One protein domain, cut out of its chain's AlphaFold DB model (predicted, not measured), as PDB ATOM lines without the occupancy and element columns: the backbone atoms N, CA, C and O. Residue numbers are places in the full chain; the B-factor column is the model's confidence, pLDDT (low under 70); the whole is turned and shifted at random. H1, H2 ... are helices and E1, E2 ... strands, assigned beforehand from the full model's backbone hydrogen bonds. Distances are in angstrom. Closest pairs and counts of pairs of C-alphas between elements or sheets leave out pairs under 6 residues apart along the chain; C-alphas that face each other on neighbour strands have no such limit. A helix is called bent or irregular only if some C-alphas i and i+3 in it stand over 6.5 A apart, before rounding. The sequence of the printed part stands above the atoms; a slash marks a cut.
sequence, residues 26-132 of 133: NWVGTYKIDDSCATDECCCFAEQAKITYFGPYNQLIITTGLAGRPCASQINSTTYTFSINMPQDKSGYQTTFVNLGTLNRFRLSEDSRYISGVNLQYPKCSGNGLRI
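What this domain is: This is residues 26 to 132 of the 133 residues of the protein "Hypothetical protein" of Didymodactylos carnosus (UniProt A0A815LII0). Picture one antiparallel sheet of eight strands, curled into an incomplete barrel that stays open between its edge strands E4 and E5. E4 and E3 make one leaf facing E1, E8, E7, E6 and E5, with the bent E2 as the hinge, and the short helix H1 lies in the turn from E3 to E4 near one end of the barrel. The 107 printed residues include one named helix and eight named strands, in the order E1 E2 E3 H1 E4 E5 E6 E7 E8; across the sheet the order is E4 E3 E2 E1 E8 E7 E6 E5. The class is mostly strand, and the whole is compact, with a radius of gyration of the C-alphas of 13.1 A and spans of 35 by 25 by 25 A.

Where its parts are: Find C-alpha 29 at (6.089, 33.816, 25.045), where E1 begins; it runs to residue 33. E2, residues 44 to 54, covers 24.6 A and bends by 91 degrees at residue 47. E3, residues 59 to 67, covers 25.3 A. H1, residues 71 to 74, begins at C-alpha 71, (11.506, 55.088, 13.154). Next come E4, residues 79 to 85, 20.4 A; E5, residues 93 to 99; E6, residues 102 to 108, 19.4 A; and E7, residues 114 to 119. E8, residues 127 to 131, ends at C-alpha 131, (0.750, 38.123, 26.915).

How they stand to each other: Start at the hairpin of E1 and E2, where N 31 and O 49 are 2.8 A apart, within hydrogen-bond range. E1, E2 and E3 form a meander, each strand the antiparallel neighbour of the one before; look for N 52 and O 61 at 2.9 A between E2 and E3. Beside E3 lies the edge strand E4, with N 62 and O 82 at 2.9 A. H1 is not on the sheet, and it is too short for an O i to N i+4 pair. A second meander is E5, E6, E7 and E8: find N 95 and O 106 at 2.9 A, N 107 and O 116 at 2.8 A, and N 129 and O 115 at 2.8 A. E8 is also the antiparallel neighbour of E1, with N 32 and O 130 at 2.8 A. Between the edge strands E4 and E5, the closest C-alphas, those of Ile 84 and Thr 95, are 7.8 A apart.

The domain as a whole: The two C-alphas farthest apart are those of Asp 40 and Pro 56, 38.8 A. The printed part has no cut and no long link. The mean pLDDT of the printed part is 92.9, and no printed residue is under 70; H1 has a mean of 78.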
ATOM      1  N   ASN A  26       7.308  32.627  34.001       92.25
ATOM      2  CA  ASN A  26       7.820  32.196  32.717       92.25
ATOM      3  C   ASN A  26       7.533  33.280  31.680       92.25
ATOM      4  O   ASN A  26       6.444  33.327  31.108       92.25
ATOM      5  N   TRP A  27       8.529  34.119  31.416       94.94
ATOM      6  CA  TRP A  27       8.396  35.237  30.484       94.94
ATOM      7  C   TRP A  27       8.567  34.860  29.013       94.94
ATOM      8  O   TRP A  27       8.286  35.693  28.153       94.94
ATOM      9  N   VAL A  28       8.997  33.633  28.701       96.25
ATOM     10  CA  VAL A  28       9.070  33.148  27.316       96.25
ATOM     11  C   VAL A  28       7.655  33.045  26.761       96.25
ATOM     12  O   VAL A  28       6.793  32.398  27.360       96.25
ATOM     13  N   GLY A  29       7.421  33.690  25.622       97.56
ATOM     14  CA  GLY A  29       6.089  33.816  25.045       97.56
ATOM     15  C   GLY A  29       5.976  34.970  24.060       97.56
ATOM     16  O   GLY A  29       6.970  35.599  23.684       97.56
ATOM     17  N   THR A  30       4.742  35.245  23.659       98.38
ATOM     18  CA  THR A  30       4.402  36.332  22.741       98.38
ATOM     19  C   THR A  30       3.480  37.319  23.440       98.38
ATOM     20  O   THR A  30       2.492  36.936  24.069       98.38
ATOM     21  N   TYR A  31       3.788  38.603  23.304       98.50
ATOM     22  CA  TYR A  31       3.073  39.709  23.926       98.50
ATOM     23  C   TYR A  31       2.551  40.631  22.835       98.50
ATOM     24  O   TYR A  31       3.320  41.081  21.990       98.50
ATOM     25  N   LYS A  32       1.254  40.923  22.849       98.31
ATOM     26  CA  LYS A  32       0.651  41.938  21.989       98.31
ATOM     27  C   LYS A  32       0.977  43.311  22.557       98.31
ATOM     28  O   LYS A  32       0.619  43.569  23.705       98.31
ATOM     29  N   ILE A  33       1.626  44.158  21.766       97.81
ATOM     30  CA  ILE A  33       1.953  45.529  22.163       97.81
ATOM     31  C   ILE A  33       0.690  46.394  22.086       97.81
ATOM     32  O   ILE A  33      -0.118  46.233  21.167       97.81
ATOM     33  N   ASP A  34       0.489  47.246  23.088       96.12
ATOM     34  CA  ASP A  34      -0.606  48.212  23.131       96.12
ATOM     35  C   ASP A  34      -0.305  49.465  22.287       96.12
ATOM     36  O   ASP A  34       0.765  49.618  21.702       96.12
ATOM     37  N   ASP A  35      -1.283  50.356  22.185       94.44
ATOM     38  CA  ASP A  35      -1.212  51.610  21.434       94.44
ATOM     39  C   ASP A  35      -0.873  52.818  22.324       94.44
ATOM     40  O   ASP A  35      -1.088  53.963  21.931       94.44
ATOM     41  N   SER A  36      -0.315  52.584  23.521       95.81
ATOM     42  CA  SER A  36      -0.031  53.662  24.481       95.81
ATOM     43  C   SER A  36       1.164  54.547  24.097       95.81
ATOM     44  O   SER A  36       1.317  55.642  24.641       95.81
ATOM     45  N   CYS A  37       1.979  54.113  23.133       95.44
ATOM     46  CA  CYS A  37       3.100  54.885  22.606       95.44
ATOM     47  C   CYS A  37       2.656  55.848  21.491       95.44
ATOM     48  O   CYS A  37       2.011  55.447  20.521       95.44
ATOM     49  N   ALA A  38       3.054  57.120  21.591       96.00
ATOM     50  CA  ALA A  38       2.715  58.172  20.629       96.00
ATOM     51  C   ALA A  38       3.488  58.014  19.301       96.00
ATOM     52  O   ALA A  38       4.550  58.602  19.098       96.00
ATOM     53  N   THR A  39       2.974  57.185  18.388       94.06
ATOM     54  CA  THR A  39       3.636  56.823  17.114       94.06
ATOM     55  C   THR A  39       3.860  57.990  16.143       94.06
ATOM     56  O   THR A  39       4.688  57.906  15.234       94.06
ATOM     57  N   ASP A  40       3.164  59.108  16.312       94.31
ATOM     58  CA  ASP A  40       3.406  60.329  15.553       94.31
ATOM     59  C   ASP A  40       4.718  61.016  15.968       94.31
ATOM     60  O   ASP A  40       5.401  61.610  15.130       94.31
ATOM     61  N   GLU A  41       5.123  60.891  17.229       93.25
ATOM     62  CA  GLU A  41       6.295  61.572  17.792       93.25
ATOM     63  C   GLU A  41       7.434  60.635  18.213       93.25
ATOM     64  O   GLU A  41       8.554  61.097  18.433       93.25
ATOM     65  N   CYS A  42       7.177  59.333  18.305       93.00
ATOM     66  CA  CYS A  42       8.096  58.345  18.860       93.00
ATOM     67  C   CYS A  42       8.348  57.186  17.895       93.00
ATOM     68  O   CYS A  42       7.475  56.813  17.112       93.00
ATOM     69  N   CYS A  43       9.536  56.580  17.992       92.44
ATOM     70  CA  CYS A  43       9.744  55.242  17.455       92.44
ATOM     71  C   CYS A  43       9.347  54.206  18.513       92.44
ATOM     72  O   CYS A  43      10.035  54.038  19.518       92.44
ATOM     73  N   CYS A  44       8.203  53.568  18.301       93.38
ATOM     74  CA  CYS A  44       7.528  52.707  19.258       93.38
ATOM     75  C   CYS A  44       7.782  51.233  18.953       93.38
ATOM     76  O   CYS A  44       7.850  50.834  17.790       93.38
ATOM     77  N   PHE A  45       7.831  50.406  19.997       94.44
ATOM     78  CA  PHE A  45       7.573  48.977  19.824       94.44
ATOM     79  C   PHE A  45       6.137  48.782  19.336       94.44
ATOM     80  O   PHE A  45       5.249  49.544  19.716       94.44
ATOM     81  N   ALA A  46       5.919  47.793  18.475       94.62
ATOM     82  CA  ALA A  46       4.656  47.627  17.776       94.62
ATOM     83  C   ALA A  46       4.324  46.161  17.510       94.62
ATOM     84  O   ALA A  46       5.189  45.283  17.550       94.62
ATOM     85  N   GLU A  47       3.047  45.935  17.198       94.25
ATOM     86  CA  GLU A  47       2.460  44.639  16.865       94.25
ATOM     87  C   GLU A  47       2.624  43.626  18.003       94.25
ATOM     88  O   GLU A  47       1.754  43.490  18.868       94.25
ATOM     89  N   GLN A  48       3.741  42.906  18.012       96.81
ATOM     90  CA  GLN A  48       4.043  41.865  18.974       96.81
ATOM     91  C   GLN A  48       5.502  41.961  19.421       96.81
ATOM     92  O   GLN A  48       6.391  42.330  18.653       96.81
ATOM     93  N   ALA A  49       5.752  41.577  20.666       97.81
ATOM     94  CA  ALA A  49       7.073  41.231  21.156       97.81
ATOM     95  C   ALA A  49       7.121  39.732  21.436       97.81
ATOM     96  O   ALA A  49       6.294  39.194  22.174       97.81
ATOM     97  N   LYS A  50       8.108  39.055  20.861       98.31
ATOM     98  CA  LYS A  50       8.409  37.654  21.124       98.31
ATOM     99  C   LYS A  50       9.621  37.577  22.036       98.31
ATOM    100  O   LYS A  50      10.670  38.123  21.706       98.31
ATOM    101  N   ILE A  51       9.472  36.875  23.153       98.06
ATOM    102  CA  ILE A  51      10.554  36.590  24.090       98.06
ATOM    103  C   ILE A  51      10.932  35.120  23.953       98.06
ATOM    104  O   ILE A  51      10.095  34.240  24.161       98.06
ATOM    105  N   THR A  52      12.190  34.844  23.622       97.94
ATOM    106  CA  THR A  52      12.758  33.491  23.583       97.94
ATOM    107  C   THR A  52      13.910  33.357  24.567       97.94
ATOM    108  O   THR A  52      14.576  34.332  24.907       97.94
ATOM    109  N   TYR A  53      14.148  32.136  25.046       96.50
ATOM    110  CA  TYR A  53      15.298  31.837  25.892       96.50
ATOM    111  C   TYR A  53      16.476  31.361  25.045       96.50
ATOM    112  O   TYR A  53      16.331  30.453  24.222       96.50
ATOM    113  N   PHE A  54      17.648  31.945  25.279       95.88
ATOM    114  CA  PHE A  54      18.897  31.546  24.653       95.88
ATOM    115  C   PHE A  54      19.841  30.945  25.698       95.88
ATOM    116  O   PHE A  54      20.589  31.640  26.390       95.88
ATOM    117  N   GLY A  55      19.776  29.614  25.794       91.88
ATOM    118  CA  GLY A  55      20.482  28.802  26.786       91.88
ATOM    119  C   GLY A  55      21.993  29.027  26.894       91.88
ATOM    120  O   GLY A  55      22.466  29.150  28.021       91.88
ATOM    121  N   PRO A  56      22.757  29.142  25.789       93.69
ATOM    122  CA  PRO A  56      24.215  29.276  25.856       93.69
ATOM    123  C   PRO A  56      24.727  30.474  26.666       93.69
ATOM    124  O   PRO A  56      25.832  30.408  27.195       93.69
ATOM    125  N   TYR A  57      23.933  31.544  26.796       92.44
ATOM    126  CA  TYR A  57      24.316  32.742  27.557       92.44
ATOM    127  C   TYR A  57      23.364  33.060  28.709       92.44
ATOM    128  O   TYR A  57      23.515  34.099  29.345       92.44
ATOM    129  N   ASN A  58      22.392  32.184  28.992       93.50
ATOM    130  CA  ASN A  58      21.351  32.426  29.990       93.50
ATOM    131  C   ASN A  58      20.657  33.794  29.791       93.50
ATOM    132  O   ASN A  58      20.552  34.611  30.709       93.50
ATOM    133  N   GLN A  59      20.229  34.066  28.555       95.56
ATOM    134  CA  GLN A  59      19.617  35.338  28.161       95.56
ATOM    135  C   GLN A  59      18.196  35.147  27.647       95.56
ATOM    136  O   GLN A  59      17.859  34.120  27.055       95.56
ATOM    137  N   LEU A  60      17.377  36.177  27.833       96.25
ATOM    138  CA  LEU A  60      16.143  36.353  27.088       96.25
ATOM    139  C   LEU A  60      16.435  37.232  25.874       96.25
ATOM    140  O   LEU A  60      17.058  38.288  26.003       96.25
ATOM    141  N   ILE A  61      15.983  36.791  24.706       97.38
ATOM    142  CA  ILE A  61      16.031  37.546  23.456       97.38
ATOM    143  C   ILE A  61      14.629  38.071  23.188       97.38
ATOM    144  O   ILE A  61      13.676  37.297  23.129       97.38
ATOM    145  N   ILE A  62      14.511  39.386  23.045       97.06
ATOM    146  CA  ILE A  62      13.257  40.071  22.781       97.06
ATOM    147  C   ILE A  62      13.320  40.598  21.356       97.06
ATOM    148  O   ILE A  62      14.177  41.422  21.045       97.06
ATOM    149  N   THR A  63      12.405  40.139  20.510       97.44
ATOM    150  CA  THR A  63      12.231  40.621  19.135       97.44
ATOM    151  C   THR A  63      10.857  41.257  19.007       97.44
ATOM    152  O   THR A  63       9.859  40.633  19.363       97.44
ATOM    153  N   THR A  64      10.781  42.482  18.496       96.06
ATOM    154  CA  THR A  64       9.518  43.214  18.339       96.06
ATOM    155  C   THR A  64       9.490  44.030  17.054       96.06
ATOM    156  O   THR A  64      10.544  44.371  16.512       96.06
ATOM    157  N   GLY A  65       8.290  44.316  16.550       94.50
ATOM    158  CA  GLY A  65       8.098  45.273  15.469       94.50
ATOM    159  C   GLY A  65       8.388  46.702  15.929       94.50
ATOM    160  O   GLY A  65       8.331  47.014  17.119       94.50
ATOM    161  N   LEU A  66       8.687  47.578  14.975       93.56
ATOM    162  CA  LEU A  66       8.811  49.014  15.187       93.56
ATOM    163  C   LEU A  66       7.761  49.754  14.364       93.56
ATOM    164  O   LEU A  66       7.576  49.465  13.183       93.56
ATOM    165  N   ALA A  67       7.117  50.746  14.972       93.00
ATOM    166  CA  ALA A  67       6.212  51.649  14.281       93.00
ATOM    167  C   ALA A  67       6.377  53.084  14.774       93.00
ATOM    168  O   ALA A  67       6.782  53.344  15.904       93.00
ATOM    169  N   GLY A  68       6.016  54.020  13.907       91.31
ATOM    170  CA  GLY A  68       6.023  55.440  14.202       91.31
ATOM    171  C   GLY A  68       6.880  56.238  13.236       91.31
ATOM    172  O   GLY A  68       7.845  55.744  12.647       91.31
ATOM    173  N   ARG A  69       6.495  57.498  13.048       87.06
ATOM    174  CA  ARG A  69       7.060  58.389  12.030       87.06
ATOM    175  C   ARG A  69       8.584  58.562  12.161       87.06
ATOM    176  O   ARG A  69       9.254  58.498  11.131       87.06
ATOM    177  N   PRO A  70       9.170  58.712  13.367       86.94
ATOM    178  CA  PRO A  70      10.620  58.840  13.505       86.94
ATOM    179  C   PRO A  70      11.403  57.546  13.244       86.94
ATOM    180  O   PRO A  70      12.599  57.638  12.965       86.94
ATOM    181  N   CYS A  71      10.779  56.357  13.296       85.94
ATOM    182  CA  CYS A  71      11.506  55.088  13.154       85.94
ATOM    183  C   CYS A  71      12.295  55.017  11.848       85.94
ATOM    184  O   CYS A  71      13.469  54.669  11.881       85.94
ATOM    185  N   ALA A  72      11.692  55.428  10.727       75.50
ATOM    186  CA  ALA A  72      12.337  55.393   9.412       75.50
ATOM    187  C   ALA A  72      13.622  56.239   9.343       75.50
ATOM    188  O   ALA A  72      14.528  55.930   8.575       75.50
ATOM    189  N   SER A  73      13.711  57.299  10.152       74.81
ATOM    190  CA  SER A  73      14.906  58.147  10.243       74.81
ATOM    191  C   SER A  73      15.954  57.637  11.240       74.81
ATOM    192  O   SER A  73      17.113  58.030  11.155       74.81
ATOM    193  N   GLN A  74      15.560  56.779  12.186       75.12
ATOM    194  CA  GLN A  74      16.416  56.302  13.279       75.12
ATOM    195  C   GLN A  74      16.966  54.896  13.030       75.12
ATOM    196  O   GLN A  74      18.076  54.583  13.455       75.12
ATOM    197  N   ILE A  75      16.200  54.042  12.350       79.81
ATOM    198  CA  ILE A  75      16.536  52.648  12.081       79.81
ATOM    199  C   ILE A  75      16.017  52.259  10.689       79.81
ATOM    200  O   ILE A  75      14.859  52.485  10.348       79.81
ATOM    201  N   ASN A  76      16.868  51.608   9.894       81.62
ATOM    202  CA  ASN A  76      16.489  51.037   8.597       81.62
ATOM    203  C   ASN A  76      15.993  49.584   8.751       81.62
ATOM    204  O   ASN A  76      16.525  48.661   8.141       81.62
ATOM    205  N   SER A  77      15.046  49.360   9.663       83.12
ATOM    206  CA  SER A  77      14.451  48.050   9.956       83.12
ATOM    207  C   SER A  77      13.046  48.229  10.523       83.12
ATOM    208  O   SER A  77      12.785  49.158  11.282       83.12
ATOM    209  N   THR A  78      12.145  47.307  10.202       87.62
ATOM    210  CA  THR A  78      10.815  47.216  10.826       87.62
ATOM    211  C   THR A  78      10.819  46.359  12.086       87.62
ATOM    212  O   THR A  78       9.798  46.237  12.753       87.62
ATOM    213  N   THR A  79      11.959  45.753  12.422       92.25
ATOM    214  CA  THR A  79      12.121  44.884  13.587       92.25
ATOM    215  C   THR A  79      13.299  45.328  14.441       92.25
ATOM    216  O   THR A  79      14.333  45.779  13.936       92.25
ATOM    217  N   TYR A  80      13.147  45.174  15.750       92.50
ATOM    218  CA  TYR A  80      14.173  45.443  16.741       92.50
ATOM    219  C   TYR A  80      14.378  44.215  17.617       92.50
ATOM    220  O   TYR A  80      13.413  43.614  18.089       92.50
ATOM    221  N   THR A  81      15.643  43.860  17.841       95.00
ATOM    222  CA  THR A  81      16.024  42.756  18.723       95.00
ATOM    223  C   THR A  81      17.013  43.254  19.764       95.00
ATOM    224  O   THR A  81      18.001  43.903  19.426       95.00
ATOM    225  N   PHE A  82      16.763  42.920  21.026       94.44
ATOM    226  CA  PHE A  82      17.685  43.158  22.132       94.44
ATOM    227  C   PHE A  82      17.692  41.957  23.079       94.44
ATOM    228  O   PHE A  82      16.769  41.141  23.069       94.44
ATOM    229  N   SER A  83      18.740  41.838  23.890       95.06
ATOM    230  CA  SER A  83      18.845  40.786  24.897       95.06
ATOM    231  C   SER A  83      18.951  41.358  26.301       95.06
ATOM    232  O   SER A  83      19.469  42.453  26.525       95.06
ATOM    233  N   ILE A  84      18.440  40.593  27.258       94.19
ATOM    234  CA  ILE A  84      18.596  40.840  28.690       94.19
ATOM    235  C   ILE A  84      19.053  39.542  29.347       94.19
ATOM    236  O   ILE A  84      18.733  38.445  28.882       94.19
ATOM    237  N   ASN A  85      19.789  39.650  30.446       92.62
ATOM    238  CA  ASN A  85      20.133  38.473  31.236       92.62
ATOM    239  C   ASN A  85      18.865  37.882  31.863       92.62
ATOM    240  O   ASN A  85      17.977  38.629  32.278       92.62
ATOM    241  N   MET A  86      18.792  36.551  31.943       90.62
ATOM    242  CA  MET A  86      17.682  35.862  32.595       90.62
ATOM    243  C   MET A  86      17.556  36.355  34.048       90.62
ATOM    244  O   MET A  86      18.530  36.246  34.809       90.62
ATOM    245  N   PRO A  87      16.391  36.896  34.448       89.81
ATOM    246  CA  PRO A  87      16.193  37.387  35.803       89.81
ATOM    247  C   PRO A  87      16.432  36.280  36.827       89.81
ATOM    248  O   PRO A  87      15.909  35.175  36.693       89.81
ATOM    249  N   GLN A  88      17.244  36.578  37.841       84.56
ATOM    250  CA  GLN A  88      17.471  35.663  38.965       84.56
ATOM    251  C   GLN A  88      16.351  35.776  40.006       84.56
ATOM    252  O   GLN A  88      15.989  34.784  40.634       84.56
ATOM    253  N   ASP A  89      15.787  36.978  40.153       78.31
ATOM    254  CA  ASP A  89      14.633  37.246  41.004       78.31
ATOM    255  C   ASP A  89      13.326  36.936  40.259       78.31
ATOM    256  O   ASP A  89      13.174  37.239  39.073       78.31
ATOM    257  N   LYS A  90      12.398  36.299  40.970       74.25
ATOM    258  CA  LYS A  90      11.107  35.837  40.464       74.25
ATOM    259  C   LYS A  90       9.951  36.769  40.834       74.25
ATOM    260  O   LYS A  90       8.875  36.580  40.283       74.25
ATOM    261  N   SER A  91      10.152  37.803  41.655       79.50
ATOM    262  CA  SER A  91       9.118  38.812  41.964       79.50
ATOM    263  C   SER A  91       9.026  39.942  40.922       79.50
ATOM    264  O   SER A  91       8.874  41.118  41.247       79.50
ATOM    265  N   GLY A  92       9.153  39.592  39.638       79.38
ATOM    266  CA  GLY A  92       9.259  40.544  38.530       79.38
ATOM    267  C   GLY A  92      10.692  41.024  38.270       79.38
ATOM    268  O   GLY A  92      11.597  40.860  39.082       79.38
ATOM    269  N   TYR A  93      10.911  41.608  37.092       92.56
ATOM    270  CA  TYR A  93      12.234  42.060  36.650       92.56
ATOM    271  C   TYR A  93      12.177  43.460  36.065       92.56
ATOM    272  O   TYR A  93      11.209  43.832  35.401       92.56
ATOM    273  N   GLN A  94      13.252  44.220  36.256       93.81
ATOM    274  CA  GLN A  94      13.479  45.457  35.529       93.81
ATOM    275  C   GLN A  94      14.952  45.620  35.174       93.81
ATOM    276  O   GLN A  94      15.838  45.297  35.960       93.81
ATOM    277  N   THR A  95      15.205  46.187  34.004       94.12
ATOM    278  CA  THR A  95      16.538  46.617  33.585       94.12
ATOM    279  C   THR A  95      16.444  47.945  32.859       94.12
ATOM    280  O   THR A  95      15.396  48.291  32.315       94.12
ATOM    281  N   THR A  96      17.522  48.718  32.894       95.69
ATOM    282  CA  THR A  96      17.602  50.016  32.225       95.69
ATOM    283  C   THR A  96      18.763  49.983  31.248       95.69
ATOM    284  O   THR A  96      19.872  49.611  31.622       95.69
ATOM    285  N   PHE A  97      18.508  50.360  30.001       93.94
ATOM    286  CA  PHE A  97      19.513  50.410  28.946       93.94
ATOM    287  C   PHE A  97      19.151  51.485  27.921       93.94
ATOM    288  O   PHE A  97      18.034  52.001  27.898       93.94
ATOM    289  N   VAL A  98      20.125  51.854  27.092       91.56
ATOM    290  CA  VAL A  98      19.893  52.767  25.975       91.56
ATOM    291  C   VAL A  98      19.449  51.953  24.763       91.56
ATOM    292  O   VAL A  98      20.167  51.060  24.317       91.56
ATOM    293  N   ASN A  99      18.283  52.272  24.213       85.81
ATOM    294  CA  ASN A  99      17.774  51.727  22.954       85.81
ATOM    295  C   ASN A  99      17.045  52.821  22.180       85.81
ATOM    296  O   ASN A  99      16.483  53.745  22.766       85.81
ATOM    297  N   LEU A 100      17.090  52.728  20.846       84.62
ATOM    298  CA  LEU A 100      16.511  53.738  19.950       84.62
ATOM    299  C   LEU A 100      16.975  55.170  20.307       84.62
ATOM    300  O   LEU A 100      16.201  56.120  20.290       84.62
ATOM    301  N   GLY A 101      18.242  55.312  20.715       85.69
ATOM    302  CA  GLY A 101      18.858  56.597  21.067       85.69
ATOM    303  C   GLY A 101      18.421  57.219  22.400       85.69
ATOM    304  O   GLY A 101      18.840  58.333  22.697       85.69
ATOM    305  N   THR A 102      17.611  56.535  23.215       90.81
ATOM    306  CA  THR A 102      17.097  57.068  24.490       90.81
ATOM    307  C   THR A 102      17.249  56.068  25.630       90.81
ATOM    308  O   THR A 102      17.414  54.866  25.408       90.81
ATOM    309  N   LEU A 103      17.230  56.560  26.869       95.00
ATOM    310  CA  LEU A 103      17.290  55.715  28.058       95.00
ATOM    311  C   LEU A 103      15.905  55.128  28.362       95.00
ATOM    312  O   LEU A 103      14.972  55.869  28.679       95.00
ATOM    313  N   ASN A 104      15.782  53.801  28.325       95.06
ATOM    314  CA  ASN A 104      14.525  53.115  28.602       95.06
ATOM    315  C   ASN A 104      14.682  52.091  29.724       95.06
ATOM    316  O   ASN A 104      15.742  51.499  29.932       95.06
ATOM    317  N   ARG A 105      13.583  51.865  30.439       96.50
ATOM    318  CA  ARG A 105      13.428  50.808  31.430       96.50
ATOM    319  C   ARG A 105      12.509  49.731  30.878       96.50
ATOM    320  O   ARG A 105      11.326  49.979  30.662       96.50
ATOM    321  N   PHE A 106      13.039  48.531  30.709       96.19
ATOM    322  CA  PHE A 106      12.253  47.354  30.368       96.19
ATOM    323  C   PHE A 106      11.842  46.618  31.643       96.19
ATOM    324  O   PHE A 106      12.662  46.468  32.551       96.19
ATOM    325  N   ARG A 107      10.588  46.169  31.727       96.00
ATOM    326  CA  ARG A 107      10.060  45.422  32.876       96.00
ATOM    327  C   ARG A 107       9.320  44.174  32.422       96.00
ATOM    328  O   ARG A 107       8.638  44.197  31.399       96.00
ATOM    329  N   LEU A 108       9.431  43.128  33.229       96.00
ATOM    330  CA  LEU A 108       8.678  41.885  33.117       96.00
ATOM    331  C   LEU A 108       7.855  41.715  34.400       96.00
ATOM    332  O   LEU A 108       8.414  41.808  35.496       96.00
ATOM    333  N   SER A 109       6.544  41.500  34.282       94.75
ATOM    334  CA  SER A 109       5.671  41.338  35.451       94.75
ATOM    335  C   SER A 109       5.882  39.991  36.145       94.75
ATOM    336  O   SER A 109       6.215  38.996  35.505       94.75
ATOM    337  N   GLU A 110       5.665  39.932  37.457       92.88
ATOM    338  CA  GLU A 110       5.809  38.707  38.259       92.88
ATOM    339  C   GLU A 110       4.893  37.564  37.790       92.88
ATOM    340  O   GLU A 110       5.297  36.410  37.736       92.88
ATOM    341  N   ASP A 111       3.675  37.878  37.358       92.38
ATOM    342  CA  ASP A 111       2.713  36.903  36.830       92.38
ATOM    343  C   ASP A 111       2.982  36.500  35.365       92.38
ATOM    344  O   ASP A 111       2.239  35.710  34.780       92.38
ATOM    345  N   SER A 112       4.033  37.053  34.746       94.31
ATOM    346  CA  SER A 112       4.374  36.872  33.328       94.31
ATOM    347  C   SER A 112       3.257  37.252  32.348       94.31
ATOM    348  O   SER A 112       3.249  36.796  31.202       94.31
ATOM    349  N   ARG A 113       2.289  38.065  32.782       95.94
ATOM    350  CA  ARG A 113       1.175  38.531  31.950       95.94
ATOM    351  C   ARG A 113       1.527  39.776  31.154       95.94
ATOM    352  O   ARG A 113       0.924  39.983  30.105       95.94
ATOM    353  N   TYR A 114       2.478  40.581  31.619       95.88
ATOM    354  CA  TYR A 114       2.770  41.885  31.045       95.88
ATOM    355  C   TYR A 114       4.264  42.141  30.880       95.88
ATOM    356  O   TYR A 114       5.098  41.732  31.690       95.88
ATOM    357  N   ILE A 115       4.573  42.910  29.845       97.31
ATOM    358  CA  ILE A 115       5.862  43.569  29.661       97.31
ATOM    359  C   ILE A 115       5.641  45.070  29.516       97.31
ATOM    360  O   ILE A 115       4.578  45.502  29.073       97.31
ATOM    361  N   SER A 116       6.643  45.872  29.855       96.81
ATOM    362  CA  SER A 116       6.595  47.318  29.620       96.81
ATOM    363  C   SER A 116       7.952  47.846  29.190       96.81
ATOM    364  O   SER A 116       8.961  47.505  29.811       96.81
ATOM    365  N   GLY A 117       7.972  48.715  28.186       96.44
ATOM    366  CA  GLY A 117       9.111  49.561  27.851       96.44
ATOM    367  C   GLY A 117       8.784  50.999  28.229       96.44
ATOM    368  O   GLY A 117       7.905  51.604  27.625       96.44
ATOM    369  N   VAL A 118       9.463  51.544  29.234       96.62
ATOM    370  CA  VAL A 118       9.246  52.916  29.707       96.62
ATOM    371  C   VAL A 118      10.401  53.789  29.259       96.62
ATOM    372  O   VAL A 118      11.533  53.574  29.692       96.62
ATOM    373  N   ASN A 119      10.124  54.800  28.446       96.50
ATOM    374  CA  ASN A 119      11.126  55.789  28.085       96.50
ATOM    375  C   ASN A 119      11.280  56.798  29.226       96.50
ATOM    376  O   ASN A 119      10.340  57.514  29.571       96.50
ATOM    377  N   LEU A 120      12.464  56.839  29.838       96.56
ATOM    378  CA  LEU A 120      12.702  57.647  31.038       96.56
ATOM    379  C   LEU A 120      12.891  59.137  30.722       96.56
ATOM    380  O   LEU A 120      12.793  59.961  31.625       96.56
ATOM    381  N   GLN A 121      13.166  59.479  29.461       95.88
ATOM    382  CA  GLN A 121      13.351  60.860  29.008       95.88
ATOM    383  C   GLN A 121      12.066  61.429  28.398       95.88
ATOM    384  O   GLN A 121      11.731  62.589  28.621       95.88
ATOM    385  N   TYR A 122      11.326  60.601  27.661       95.81
ATOM    386  CA  TYR A 122      10.117  60.978  26.939       95.81
ATOM    387  C   TYR A 122       8.984  59.999  27.264       95.81
ATOM    388  O   TYR A 122       8.733  59.088  26.479       95.81
ATOM    389  N   PRO A 123       8.253  60.175  28.381       96.00
ATOM    390  CA  PRO A 123       7.261  59.197  28.839       96.00
ATOM    391  C   PRO A 123       6.194  58.815  27.802       96.00
ATOM    392  O   PRO A 123       5.740  57.676  27.806       96.00
ATOM    393  N   LYS A 124       5.853  59.716  26.870       96.06
ATOM    394  CA  LYS A 124       4.946  59.459  25.733       96.06
ATOM    395  C   LYS A 124       5.443  58.408  24.726       96.06
ATOM    396  O   LYS A 124       4.655  57.900  23.941       96.06
ATOM    397  N   CYS A 125       6.734  58.084  24.754       95.56
ATOM    398  CA  CYS A 125       7.349  57.023  23.958       95.56
ATOM    399  C   CYS A 125       7.396  55.677  24.703       95.56
ATOM    400  O   CYS A 125       8.160  54.789  24.328       95.56
ATOM    401  N   SER A 126       6.640  55.543  25.795       96.62
ATOM    402  CA  SER A 126       6.512  54.292  26.544       96.62
ATOM    403  C   SER A 126       5.395  53.429  25.967       96.62
ATOM    404  O   SER A 126       4.463  53.949  25.366       96.62
ATOM    405  N   GLY A 127       5.472  52.120  26.189       96.00
ATOM    406  CA  GLY A 127       4.450  51.167  25.769       96.00
ATOM    407  C   GLY A 127       4.395  49.942  26.673       96.00
ATOM    408  O   GLY A 127       5.369  49.632  27.371       96.00
ATOM    409  N   ASN A 128       3.279  49.214  26.635       97.69
ATOM    410  CA  ASN A 128       3.146  47.928  27.320       97.69
ATOM    411  C   ASN A 128       2.784  46.815  26.343       97.69
ATOM    412  O   ASN A 128       2.383  47.048  25.207       97.69
ATOM    413  N   GLY A 129       2.933  45.575  26.797       98.00
ATOM    414  CA  GLY A 129       2.476  44.406  26.070       98.00
ATOM    415  C   GLY A 129       1.776  43.419  26.988       98.00
ATOM    416  O   GLY A 129       2.278  43.119  28.069       98.00
ATOM    417  N   LEU A 130       0.632  42.897  26.548       98.25
ATOM    418  CA  LEU A 130      -0.108  41.835  27.230       98.25
ATOM    419  C   LEU A 130       0.213  40.492  26.579       98.25
ATOM    420  O   LEU A 130       0.177  40.358  25.355       98.25
ATOM    421  N   ARG A 131       0.482  39.475  27.392       97.88
ATOM    422  CA  ARG A 131       0.750  38.123  26.915       97.88
ATOM    423  C   ARG A 131      -0.454  37.540  26.178       97.88
ATOM    424  O   ARG A 131      -1.575  37.569  26.683       97.88
ATOM    425  N   ILE A 132      -0.188  36.958  25.013       97.75
ATOM    426  CA  ILE A 132      -1.172  36.264  24.171       97.75
ATOM    427  C   ILE A 132      -0.796  34.804  23.880       97.75
ATOM    428  O   ILE A 132      -1.656  34.049  23.434       97.75
TER     429      ILE A 132